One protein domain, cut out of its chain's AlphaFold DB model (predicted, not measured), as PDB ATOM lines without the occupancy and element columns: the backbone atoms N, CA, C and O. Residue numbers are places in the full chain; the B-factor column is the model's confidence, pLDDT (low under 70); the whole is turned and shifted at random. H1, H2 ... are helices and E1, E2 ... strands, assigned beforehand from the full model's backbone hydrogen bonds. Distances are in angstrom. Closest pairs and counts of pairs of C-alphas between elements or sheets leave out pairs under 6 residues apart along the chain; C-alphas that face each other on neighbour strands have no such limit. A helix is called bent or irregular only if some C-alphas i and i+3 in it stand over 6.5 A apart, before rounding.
ATOM      1  N   LEU A   4      41.219  36.728   8.153       89.62
ATOM      2  CA  LEU A   4      42.374  37.469   8.616       89.62
ATOM      3  C   LEU A   4      41.992  38.946   8.719       89.62
ATOM      4  O   LEU A   4      41.492  39.520   7.756       89.62
ATOM      5  N   TYR A   5      42.212  39.546   9.886       91.88
ATOM      6  CA  TYR A   5      41.934  40.957  10.138       91.88
ATOM      7  C   TYR A   5      43.244  41.697  10.374       91.88
ATOM      8  O   TYR A   5      44.021  41.312  11.249       91.88
ATOM      9  N   ARG A   6      43.489  42.760   9.606       91.50
ATOM     10  CA  ARG A   6      44.734  43.530   9.680       91.50
ATOM     11  C   ARG A   6      44.504  44.972   9.231       91.50
ATOM     12  O   ARG A   6      43.958  45.190   8.159       91.50
ATOM     13  N   ASN A   7      44.882  45.959  10.047       86.31
ATOM     14  CA  ASN A   7      44.762  47.400   9.748       86.31
ATOM     15  C   ASN A   7      43.379  47.852   9.235       86.31
ATOM     16  O   ASN A   7      43.280  48.647   8.304       86.31
ATOM     17  N   GLY A   8      42.300  47.323   9.819       87.56
ATOM     18  CA  GLY A   8      40.927  47.629   9.391       87.56
ATOM     19  C   GLY A   8      40.469  46.897   8.122       87.56
ATOM     20  O   GLY A   8      39.317  47.042   7.725       87.56
ATOM     21  N   LEU A   9      41.333  46.076   7.521       89.88
ATOM     22  CA  LEU A   9      41.010  45.211   6.393       89.88
ATOM     23  C   LEU A   9      40.638  43.805   6.873       89.88
ATOM     24  O   LEU A   9      41.271  43.249   7.773       89.88
ATOM     25  N   GLU A  10      39.651  43.204   6.218       92.94
ATOM     26  CA  GLU A  10      39.279  41.798   6.375       92.94
ATOM     27  C   GLU A  10      39.632  41.033   5.097       92.94
ATOM     28  O   GLU A  10      39.112  41.336   4.027       92.94
ATOM     29  N   LEU A  11      40.473  40.009   5.197       90.88
ATOM     30  CA  LEU A  11      40.697  39.030   4.139       90.88
ATOM     31  C   LEU A  11      39.942  37.739   4.492       90.88
ATOM     32  O   LEU A  11      40.346  37.019   5.413       90.88
ATOM     33  N   PRO A  12      38.855  37.407   3.776       86.00
ATOM     34  CA  PRO A  12      38.305  36.059   3.794       86.00
ATOM     35  C   PRO A  12      39.362  35.118   3.209       86.00
ATOM     36  O   PRO A  12      39.773  35.280   2.066       86.00
ATOM     37  N   VAL A  13      39.876  34.184   4.008       81.62
ATOM     38  CA  VAL A  13      40.939  33.270   3.576       81.62
ATOM     39  C   VAL A  13      40.285  32.087   2.870       81.62
ATOM     40  O   VAL A  13      40.047  31.035   3.467       81.62
ATOM     41  N   ASP A  14      39.934  32.307   1.610       81.50
ATOM     42  CA  ASP A  14      39.467  31.298   0.667       81.50
ATOM     43  C   ASP A  14      40.043  31.575  -0.736       81.50
ATOM     44  O   ASP A  14      40.495  32.689  -1.029       81.50
ATOM     45  N   ASP A  15      40.022  30.562  -1.605       73.25
ATOM     46  CA  ASP A  15      40.627  30.616  -2.946       73.25
ATOM     47  C   ASP A  15      40.012  31.696  -3.856       73.25
ATOM     48  O   ASP A  15      40.642  32.145  -4.813       73.25
ATOM     49  N   ALA A  16      38.786  32.154  -3.582       81.25
ATOM     50  CA  ALA A  16      38.157  33.209  -4.376       81.25
ATOM     51  C   ALA A  16      38.720  34.605  -4.044       81.25
ATOM     52  O   ALA A  16      38.658  35.524  -4.877       81.25
ATOM     53  N   HIS A  17      39.267  34.768  -2.836       83.69
ATOM     54  CA  HIS A  17      39.836  36.019  -2.332       83.69
ATOM     55  C   HIS A  17      41.368  36.036  -2.351       83.69
ATOM     56  O   HIS A  17      41.953  37.121  -2.325       83.69
ATOM     57  N   ILE A  18      42.005  34.867  -2.437       88.50
ATOM     58  CA  ILE A  18      43.453  34.715  -2.570       88.50
ATOM     59  C   ILE A  18      43.745  34.110  -3.936       88.50
ATOM     60  O   ILE A  18      43.606  32.911  -4.153       88.50
ATOM     61  N   TYR A  19      44.196  34.947  -4.862       88.00
ATOM     62  CA  TYR A  19      44.688  34.470  -6.143       88.00
ATOM     63  C   TYR A  19      46.209  34.395  -6.103       88.00
ATOM     64  O   TYR A  19      46.899  35.409  -6.203       88.00
ATOM     65  N   GLN A  20      46.738  33.184  -5.966       85.69
ATOM     66  CA  GLN A  20      48.172  32.927  -5.973       85.69
ATOM     67  C   GLN A  20      48.543  32.061  -7.176       85.69
ATOM     68  O   GLN A  20      48.164  30.891  -7.264       85.69
ATOM     69  N   ARG A  21      49.320  32.616  -8.115       78.12
ATOM     70  CA  ARG A  21      49.729  31.879  -9.316       78.12
ATOM     71  C   ARG A  21      50.966  31.033  -9.028       78.12
ATOM     72  O   ARG A  21      52.106  31.469  -9.206       78.12
ATOM     73  N   ARG A  22      50.730  29.789  -8.617       73.56
ATOM     74  CA  ARG A  22      51.777  28.771  -8.462       73.56
ATOM     75  C   ARG A  22      52.447  28.542  -9.826       73.56
ATOM     76  O   ARG A  22      51.767  28.277 -10.813       73.56
ATOM     77  N   GLY A  23      53.764  28.735  -9.900       75.00
ATOM     78  CA  GLY A  23      54.556  28.667 -11.142       75.00
ATOM     79  C   GLY A  23      55.099  30.008 -11.647       75.00
ATOM     80  O   GLY A  23      56.096  30.025 -12.360       75.00
ATOM     81  N   THR A  24      54.527  31.141 -11.225       84.94
ATOM     82  CA  THR A  24      55.167  32.456 -11.400       84.94
ATOM     83  C   THR A  24      55.874  32.818 -10.103       84.94
ATOM     84  O   THR A  24      55.236  33.241  -9.138       84.94
ATOM     85  N   VAL A  25      57.186  32.593 -10.058       90.56
ATOM     86  CA  VAL A  25      58.037  32.969  -8.924       90.56
ATOM     87  C   VAL A  25      58.577  34.370  -9.174       90.56
ATOM     88  O   VAL A  25      59.191  34.615 -10.209       90.56
ATOM     89  N   LEU A  26      58.328  35.286  -8.243       90.50
ATOM     90  CA  LEU A  26      58.855  36.650  -8.308       90.50
ATOM     91  C   LEU A  26      60.212  36.784  -7.628       90.50
ATOM     92  O   LEU A  26      61.037  37.588  -8.046       90.50
ATOM     93  N   ALA A  27      60.417  36.033  -6.551       91.81
ATOM     94  CA  ALA A  27      61.605  36.108  -5.717       91.81
ATOM     95  C   ALA A  27      61.742  34.837  -4.875       91.81
ATOM     96  O   ALA A  27      60.852  33.985  -4.864       91.81
ATOM     97  N   TYR A  28      62.840  34.741  -4.132       91.69
ATOM     98  CA  TYR A  28      63.065  33.697  -3.141       91.69
ATOM     99  C   TYR A  28      63.365  34.324  -1.782       91.69
ATOM    100  O   TYR A  28      64.046  35.348  -1.698       91.69
ATOM    101  N   LYS A  29      62.885  33.690  -0.713       85.94
ATOM    102  CA  LYS A  29      63.291  33.983   0.665       85.94
ATOM    103  C   LYS A  29      64.083  32.788   1.181       85.94
ATOM    104  O   LYS A  29      63.513  31.778   1.584       85.94
ATOM    105  N   GLY A  30      65.410  32.874   1.094       90.62
ATOM    106  CA  GLY A  30      66.263  31.692   1.226       90.62
ATOM    107  C   GLY A  30      66.020  30.741   0.052       90.62
ATOM    108  O   GLY A  30      66.224  31.128  -1.093       90.62
ATOM    109  N   LEU A  31      65.558  29.522   0.336       92.44
ATOM    110  CA  LEU A  31      65.216  28.520  -0.684       92.44
ATOM    111  C   LEU A  31      63.709  28.449  -0.984       92.44
ATOM    112  O   LEU A  31      63.293  27.684  -1.850       92.44
ATOM    113  N   GLU A  32      62.881  29.233  -0.288       92.62
ATOM    114  CA  GLU A  32      61.430  29.198  -0.466       92.62
ATOM    115  C   GLU A  32      60.995  30.138  -1.605       92.62
ATOM    116  O   GLU A  32      61.316  31.333  -1.556       92.62
ATOM    117  N   PRO A  33      60.257  29.646  -2.619       93.88
ATOM    118  CA  PRO A  33      59.761  30.485  -3.701       93.88
ATOM    119  C   PRO A  33      58.639  31.406  -3.212       93.88
ATOM    120  O   PRO A  33      57.710  30.986  -2.519       93.88
ATOM    121  N   LEU A  34      58.701  32.669  -3.629       94.56
ATOM    122  CA  LEU A  34      57.642  33.649  -3.434       94.56
ATOM    123  C   LEU A  34      56.869  33.820  -4.739       94.56
ATOM    124  O   LEU A  34      57.422  34.228  -5.764       94.56
ATOM    125  N   HIS A  35      55.577  33.529  -4.698       93.94
ATOM    126  CA  HIS A  35      54.686  33.613  -5.843       93.94
ATOM    127  C   HIS A  35      53.986  34.963  -5.906       93.94
ATOM    128  O   HIS A  35      53.596  35.520  -4.874       93.94
ATOM    129  N   PHE A  36      53.756  35.449  -7.128       91.94
ATOM    130  CA  PHE A  36      52.855  36.580  -7.327       91.94
ATOM    131  C   PHE A  36      51.472  36.230  -6.776       91.94
ATOM    132  O   PHE A  36      50.861  35.226  -7.159       91.94
ATOM    133  N   THR A  37      51.017  37.059  -5.847       93.12
ATOM    134  CA  THR A  37      49.820  36.828  -5.054       93.12
ATOM    135  C   THR A  37      48.980  38.091  -5.044       93.12
ATOM    136  O   THR A  37      49.494  39.180  -4.800       93.12
ATOM    137  N   VAL A  38      47.686  37.930  -5.298       92.19
ATOM    138  CA  VAL A  38      46.680  38.987  -5.279       92.19
ATOM    139  C   VAL A  38      45.669  38.674  -4.185       92.19
ATOM    140  O   VAL A  38      45.110  37.578  -4.141       92.19
ATOM    141  N   LEU A  39      45.419  39.650  -3.317       92.88
ATOM    142  CA  LEU A  39      44.487  39.562  -2.200       92.88
ATOM    143  C   LEU A  39      43.311  40.508  -2.423       92.88
ATOM    144  O   LEU A  39      43.503  41.694  -2.699       92.88
ATOM    145  N   LYS A  40      42.091  40.000  -2.259       91.50
ATOM    146  CA  LYS A  40      40.864  40.804  -2.236       91.50
ATOM    147  C   LYS A  40      40.426  41.013  -0.793       91.50
ATOM    148  O   LYS A  40      39.765  40.163  -0.200       91.50
ATOM    149  N   CYS A  41      40.784  42.165  -0.250       91.12
ATOM    150  CA  CYS A  41      40.465  42.555   1.114       91.12
ATOM    151  C   CYS A  41      39.173  43.380   1.147       91.12
ATOM    152  O   CYS A  41      38.913  44.192   0.261       91.12
ATOM    153  N   ARG A  42      38.370  43.211   2.192       90.69
ATOM    154  CA  ARG A  42      37.216  44.056   2.500       90.69
ATOM    155  C   ARG A  42      37.651  45.196   3.411       90.69
ATOM    156  O   ARG A  42      38.338  44.969   4.399       90.69
ATOM    157  N   ASP A  43      37.217  46.399   3.075       89.19
ATOM    158  CA  ASP A  43      37.368  47.626   3.857       89.19
ATOM    159  C   ASP A  43      35.958  48.179   4.102       89.19
ATOM    160  O   ASP A  43      35.365  48.853   3.251       89.19
ATOM    161  N   GLY A  44      35.338  47.750   5.204       87.25
ATOM    162  CA  GLY A  44      33.909  47.953   5.441       87.25
ATOM    163  C   GLY A  44      33.046  47.331   4.333       87.25
ATOM    164  O   GLY A  44      32.989  46.111   4.186       87.25
ATOM    165  N   LYS A  45      32.351  48.176   3.556       84.56
ATOM    166  CA  LYS A  45      31.528  47.753   2.401       84.56
ATOM    167  C   LYS A  45      32.303  47.715   1.078       84.56
ATOM    168  O   LYS A  45      31.779  47.202   0.092       84.56
ATOM    169  N   ALA A  46      33.510  48.278   1.034       85.25
ATOM    170  CA  ALA A  46      34.329  48.326  -0.170       85.25
ATOM    171  C   ALA A  46      35.224  47.083  -0.281       85.25
ATOM    172  O   ALA A  46      35.607  46.484   0.724       85.25
ATOM    173  N   VAL A  47      35.600  46.718  -1.510       86.94
ATOM    174  CA  VAL A  47      36.632  45.708  -1.779       86.94
ATOM    175  C   VAL A  47      37.863  46.413  -2.330       86.94
ATOM    176  O   VAL A  47      37.779  47.156  -3.308       86.94
ATOM    177  N   ARG A  48      39.016  46.170  -1.712       88.19
ATOM    178  CA  ARG A  48      40.323  46.654  -2.150       88.19
ATOM    179  C   ARG A  48      41.187  45.475  -2.567       88.19
ATOM    180  O   ARG A  48      41.221  44.452  -1.891       88.19
ATOM    181  N   THR A  49      41.895  45.635  -3.680       90.38
ATOM    182  CA  THR A  49      42.774  44.589  -4.206       90.38
ATOM    183  C   THR A  49      44.230  44.974  -4.003       90.38
ATOM    184  O   THR A  49      44.656  46.044  -4.447       90.38
ATOM    185  N   TYR A  50      44.968  44.090  -3.345       91.56
ATOM    186  CA  TYR A  50      46.387  44.225  -3.042       91.56
ATOM    187  C   TYR A  50      47.167  43.143  -3.774       91.56
ATOM    188  O   TYR A  50      46.625  42.069  -4.033       91.56
ATOM    189  N   PHE A  51      48.428  43.400  -4.089       92.00
ATOM    190  CA  PHE A  51      49.314  42.376  -4.621       92.00
ATOM    191  C   PHE A  51      50.706  42.449  -4.008       92.00
ATOM    192  O   PHE A  51      51.140  43.474  -3.488       92.00
ATOM    193  N   GLY A  52      51.402  41.324  -4.073       92.50
ATOM    194  CA  GLY A  52      52.776  41.198  -3.625       92.50
ATOM    195  C   GLY A  52      53.298  39.786  -3.845       92.50
ATOM    196  O   GLY A  52      52.746  39.014  -4.635       92.50
ATOM    197  N   ALA A  53      54.375  39.450  -3.145       93.62
ATOM    198  CA  ALA A  53      54.990  38.134  -3.204       93.62
ATOM    199  C   ALA A  53      54.707  37.374  -1.901       93.62
ATOM    200  O   ALA A  53      54.941  37.903  -0.817       93.62
ATOM    201  N   ALA A  54      54.215  36.140  -2.000       94.81
ATOM    202  CA  ALA A  54      53.945  35.294  -0.839       94.81
ATOM    203  C   ALA A  54      54.351  33.846  -1.100       94.81
ATOM    204  O   ALA A  54      54.265  33.362  -2.232       94.81
ATOM    205  N   ARG A  55      54.761  33.139  -0.046       94.00
ATOM    206  CA  ARG A  55      54.897  31.678  -0.086       94.00
ATOM    207  C   ARG A  55      53.525  31.036  -0.225       94.00
ATOM    208  O   ARG A  55      52.501  31.663   0.062       94.00
ATOM    209  N   ALA A  56      53.514  29.786  -0.679       88.38
ATOM    210  CA  ALA A  56      52.282  29.029  -0.854       88.38
ATOM    211  C   ALA A  56      51.464  29.016   0.446       88.38
ATOM    212  O   ALA A  56      51.971  28.604   1.486       88.38
ATOM    213  N   ASP A  57      50.227  29.514   0.378       84.81
ATOM    214  CA  ASP A  57      49.248  29.507   1.476       84.81
ATOM    215  C   ASP A  57      49.752  30.114   2.810       84.81
ATOM    216  O   ASP A  57      49.289  29.769   3.900       84.81
ATOM    217  N   SER A  58      50.709  31.046   2.736       91.69
ATOM    218  CA  SER A  58      51.365  31.646   3.901       91.69
ATOM    219  C   SER A  58      50.610  32.867   4.426       91.69
ATOM    220  O   SER A  58      50.708  33.971   3.888       91.69
ATOM    221  N   LEU A  59      49.891  32.687   5.538       91.69
ATOM    222  CA  LEU A  59      49.114  33.762   6.166       91.69
ATOM    223  C   LEU A  59      49.966  34.953   6.606       91.69
ATOM    224  O   LEU A  59      49.529  36.084   6.435       91.69
ATOM    225  N   SER A  60      51.180  34.720   7.112       93.44
ATOM    226  CA  SER A  60      52.083  35.809   7.506       93.44
ATOM    227  C   SER A  60      52.497  36.670   6.311       93.44
ATOM    228  O   SER A  60      52.679  37.881   6.424       93.44
ATOM    229  N   ASP A  61      52.648  36.047   5.142       94.06
ATOM    230  CA  ASP A  61      52.983  36.784   3.930       94.06
ATOM    231  C   ASP A  61      51.746  37.528   3.408       94.06
ATOM    232  O   ASP A  61      51.869  38.652   2.930       94.06
ATOM    233  N   PHE A  62      50.540  36.973   3.577       93.50
ATOM    234  CA  PHE A  62      49.302  37.696   3.268       93.50
ATOM    235  C   PHE A  62      49.108  38.916   4.174       93.50
ATOM    236  O   PHE A  62      48.781  39.985   3.670       93.50
ATOM    237  N   GLU A  63      49.376  38.794   5.478       94.12
ATOM    238  CA  GLU A  63      49.408  39.930   6.413       94.12
ATOM    239  C   GLU A  63      50.385  41.008   5.939       94.12
ATOM    240  O   GLU A  63      50.041  42.187   5.904       94.12
ATOM    241  N   THR A  64      51.574  40.599   5.492       93.75
ATOM    242  CA  THR A  64      52.585  41.524   4.963       93.75
ATOM    243  C   THR A  64      52.083  42.253   3.711       93.75
ATOM    244  O   THR A  64      52.282  43.459   3.582       93.75
ATOM    245  N   ILE A  65      51.390  41.560   2.802       93.69
ATOM    246  CA  ILE A  65      50.766  42.181   1.620       93.69
ATOM    247  C   ILE A  65      49.617  43.119   2.030       93.69
ATOM    248  O   ILE A  65      49.433  44.163   1.412       93.69
ATOM    249  N   MET A  66      48.851  42.798   3.074       92.62
ATOM    250  CA  MET A  66      47.809  43.696   3.594       92.62
ATOM    251  C   MET A  66      48.397  44.974   4.213       92.62
ATOM    252  O   MET A  66      47.797  46.040   4.079       92.62
ATOM    253  N   ASP A  67      49.556  44.872   4.870       90.94
ATOM    254  CA  ASP A  67      50.243  45.996   5.514       90.94
ATOM    255  C   ASP A  67      50.965  46.894   4.490       90.94
ATOM    256  O   ASP A  67      50.861  48.121   4.560       90.94
ATOM    257  N   TYR A  68      51.679  46.289   3.535       89.06
ATOM    258  CA  TYR A  68      52.662  46.981   2.687       89.06
ATOM    259  C   TYR A  68      52.539  46.692   1.189       89.06
ATOM    260  O   TYR A  68      53.292  47.256   0.400       89.06
ATOM    261  N   GLY A  69      51.637  45.799   0.786       86.69
ATOM    262  CA  GLY A  69      51.464  45.425  -0.612       86.69
ATOM    263  C   GLY A  69      50.938  46.572  -1.466       86.69
ATOM    264  O   GLY A  69      50.205  47.456  -1.007       86.69
ATOM    265  N   ASP A  70      51.280  46.518  -2.745       84.56
ATOM    266  CA  ASP A  70      50.835  47.507  -3.710       84.56
ATOM    267  C   ASP A  70      49.335  47.366  -3.982       84.56
ATOM    268  O   ASP A  70      48.769  46.270  -4.054       84.56
ATOM    269  N   LYS A  71      48.665  48.505  -4.155       82.94
ATOM    270  CA  LYS A  71      47.227  48.560  -4.445       82.94
ATOM    271  C   LYS A  71      47.016  48.532  -5.953       82.94
ATOM    272  O   LYS A  71      47.465  49.440  -6.652       82.94
ATOM    273  N   ILE A  72      46.242  47.565  -6.457       74.25
ATOM    274  CA  ILE A  72      45.929  47.483  -7.896       74.25
ATOM    275  C   ILE A  72      45.255  48.762  -8.397       74.25
ATOM    276  O   ILE A  72      45.574  49.215  -9.487       74.25
ATOM    277  N   SER A  73      44.385  49.390  -7.600       65.69
ATOM    278  CA  SER A  73      43.732  50.651  -7.986       65.69
ATOM    279  C   SER A  73      44.726  51.777  -8.292       65.69
ATOM    280  O   SER A  73      44.427  52.669  -9.078       65.69
ATOM    281  N   LEU A  74      45.902  51.746  -7.661       58.47
ATOM    282  CA  LEU A  74      46.969  52.720  -7.860       58.47
ATOM    283  C   LEU A  74      47.730  52.423  -9.162       58.47
ATOM    284  O   LEU A  74      48.009  53.335  -9.934       58.47
ATOM    285  N   VAL A  75      47.945  51.138  -9.467       57.47
ATOM    286  CA  VAL A  75      48.522  50.680 -10.742       57.47
ATOM    287  C   VAL A  75      47.591  50.967 -11.921       57.47
ATOM    288  O   VAL A  75      48.043  51.468 -12.945       57.47
ATOM    289  N   THR A  76      46.285  50.708 -11.796       58.56
ATOM    290  CA  THR A  76      45.325  50.992 -12.876       58.56
ATOM    291  C   THR A  76      45.169  52.490 -13.116       58.56
ATOM    292  O   THR A  76      45.049  52.903 -14.265       58.56
ATOM    293  N   ALA A  77      45.211  53.315 -12.063       59.12
ATOM    294  CA  ALA A  77      45.216  54.770 -12.204       59.12
ATOM    295  C   ALA A  77      46.489  55.276 -12.907       59.12
ATOM    296  O   ALA A  77      46.398  56.131 -13.783       59.12
ATOM    297  N   TRP A  78      47.657  54.721 -12.578       54.78
ATOM    298  CA  TRP A  78      48.929  55.070 -13.221       54.78
ATOM    299  C   TRP A  78      48.975  54.674 -14.707       54.78
ATOM    300  O   TRP A  78      49.352  55.480 -15.559       54.78
ATOM    301  N   LEU A  79      48.507  53.468 -15.043       53.53
ATOM    302  CA  LEU A  79      48.395  53.019 -16.434       53.53
ATOM    303  C   LEU A  79      47.387  53.863 -17.227       53.53
ATOM    304  O   LEU A  79      47.651  54.206 -18.375       53.53
ATOM    305  N   GLY A  80      46.268  54.246 -16.607       51.28
ATOM    306  CA  GLY A  80      45.251  55.100 -17.228       51.28
ATOM    307  C   GLY A  80      45.699  56.545 -17.475       51.28
ATOM    308  O   GLY A  80      45.151  57.204 -18.353       51.28
ATOM    309  N   GLN A  81      46.704  57.042 -16.746       52.12
ATOM    310  CA  GLN A  81      47.318  58.355 -16.994       52.12
ATOM    311  C   GLN A  81      48.378  58.328 -18.102       52.12
ATOM    312  O   GLN A  81      48.750  59.377 -18.613       52.12
ATOM    313  N   SER A  82      48.854  57.145 -18.494       50.50
ATOM    314  CA  SER A  82      49.896  56.985 -19.519       50.50
ATOM    315  C   SER A  82      49.347  57.025 -20.956       50.50
ATOM    316  O   SER A  82      50.112  56.911 -21.910       50.50
ATOM    317  N   THR A  83      48.025  57.160 -21.120       48.16
ATOM    318  CA  THR A  83      47.328  57.202 -22.417       48.16
ATOM    319  C   THR A  83      46.666  58.556 -22.705       48.16
ATOM    320  O   THR A  83      45.671  58.598 -23.426       48.16
TER     321      THR A  83
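What this domain is: This is residues 4 to 83 of the 84 residues of an uncharacterized protein of Agarivorans sp. B2Z047 (UniProt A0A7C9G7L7). A long, strongly twisted sheet of three bent strands, E3, E4 and E5, has helix H1 across one face, and the small hairpin of E1 and E2 packs on H1 and E4. Residues 75 to 83, of which 75 to 81 belong to H2, stick out as a tail. The printed part has 80 residues, with five named strands followed by two named helices; its class is mixed, and both sheets, E3 - E4 - E5 and E1 - E2, are antiparallel. The whole is compact, with a radius of gyration of the C-alphas of 13.0 A and spans of 38 by 32 by 20 A.

Where its parts are: E1, residues 4 to 6, begins at C-alpha 4 (42.374, 37.469, 8.616), and E2 is residues 9 to 13. E3, residues 18 to 29, 20.1 A, bends by 93 degrees at residue 23. E4, residues 32 to 43, 30.6 A, bends by 60 degrees at residue 36. E5, residues 46 to 54, 23.6 A, bends by 50 degrees at residue 51. H1, residues 59 to 68, measures 14.1 A, and H2, residues 72 to 81, 14.2 A, ending at C-alpha 81 (47.318, 58.355, -16.994).

How they stand to each other: E3, E4 and E5 form a meander, each strand the antiparallel neighbour of the one before; N 19 and O 38 are 2.9 A apart, N 39 and O 50 2.8 A. H1 makes two layers with this sheet, a helix on one face, at a height of 7.9 A, across the strands at 66 degrees to E5 on the local plane. The closest C-alphas of E5 and H1, Ala 54 and Asp 61, are 5.1 A apart. In the hairpin E1 and E2, N 4 and O 11 are 2.9 A apart. The closest C-alphas of E2 and E4, Leu 11 and Cys 41, are 4.7 A apart; those of E1 and H1, Arg 6 and Glu 63, 6.7 A. H2 only grazes the sheet E3 - E4 - E5, with residues 72 to 74. In H1 and H2 every O i to N i+4 pair is within hydrogen-bond range.

The domain as a whole: The C-alphas farthest apart, of Leu 31 and Thr 83, are 40.2 A apart. The printed part has no cut, and its links between named elements are tight. Residues 73 to 83 have pLDDT under 70.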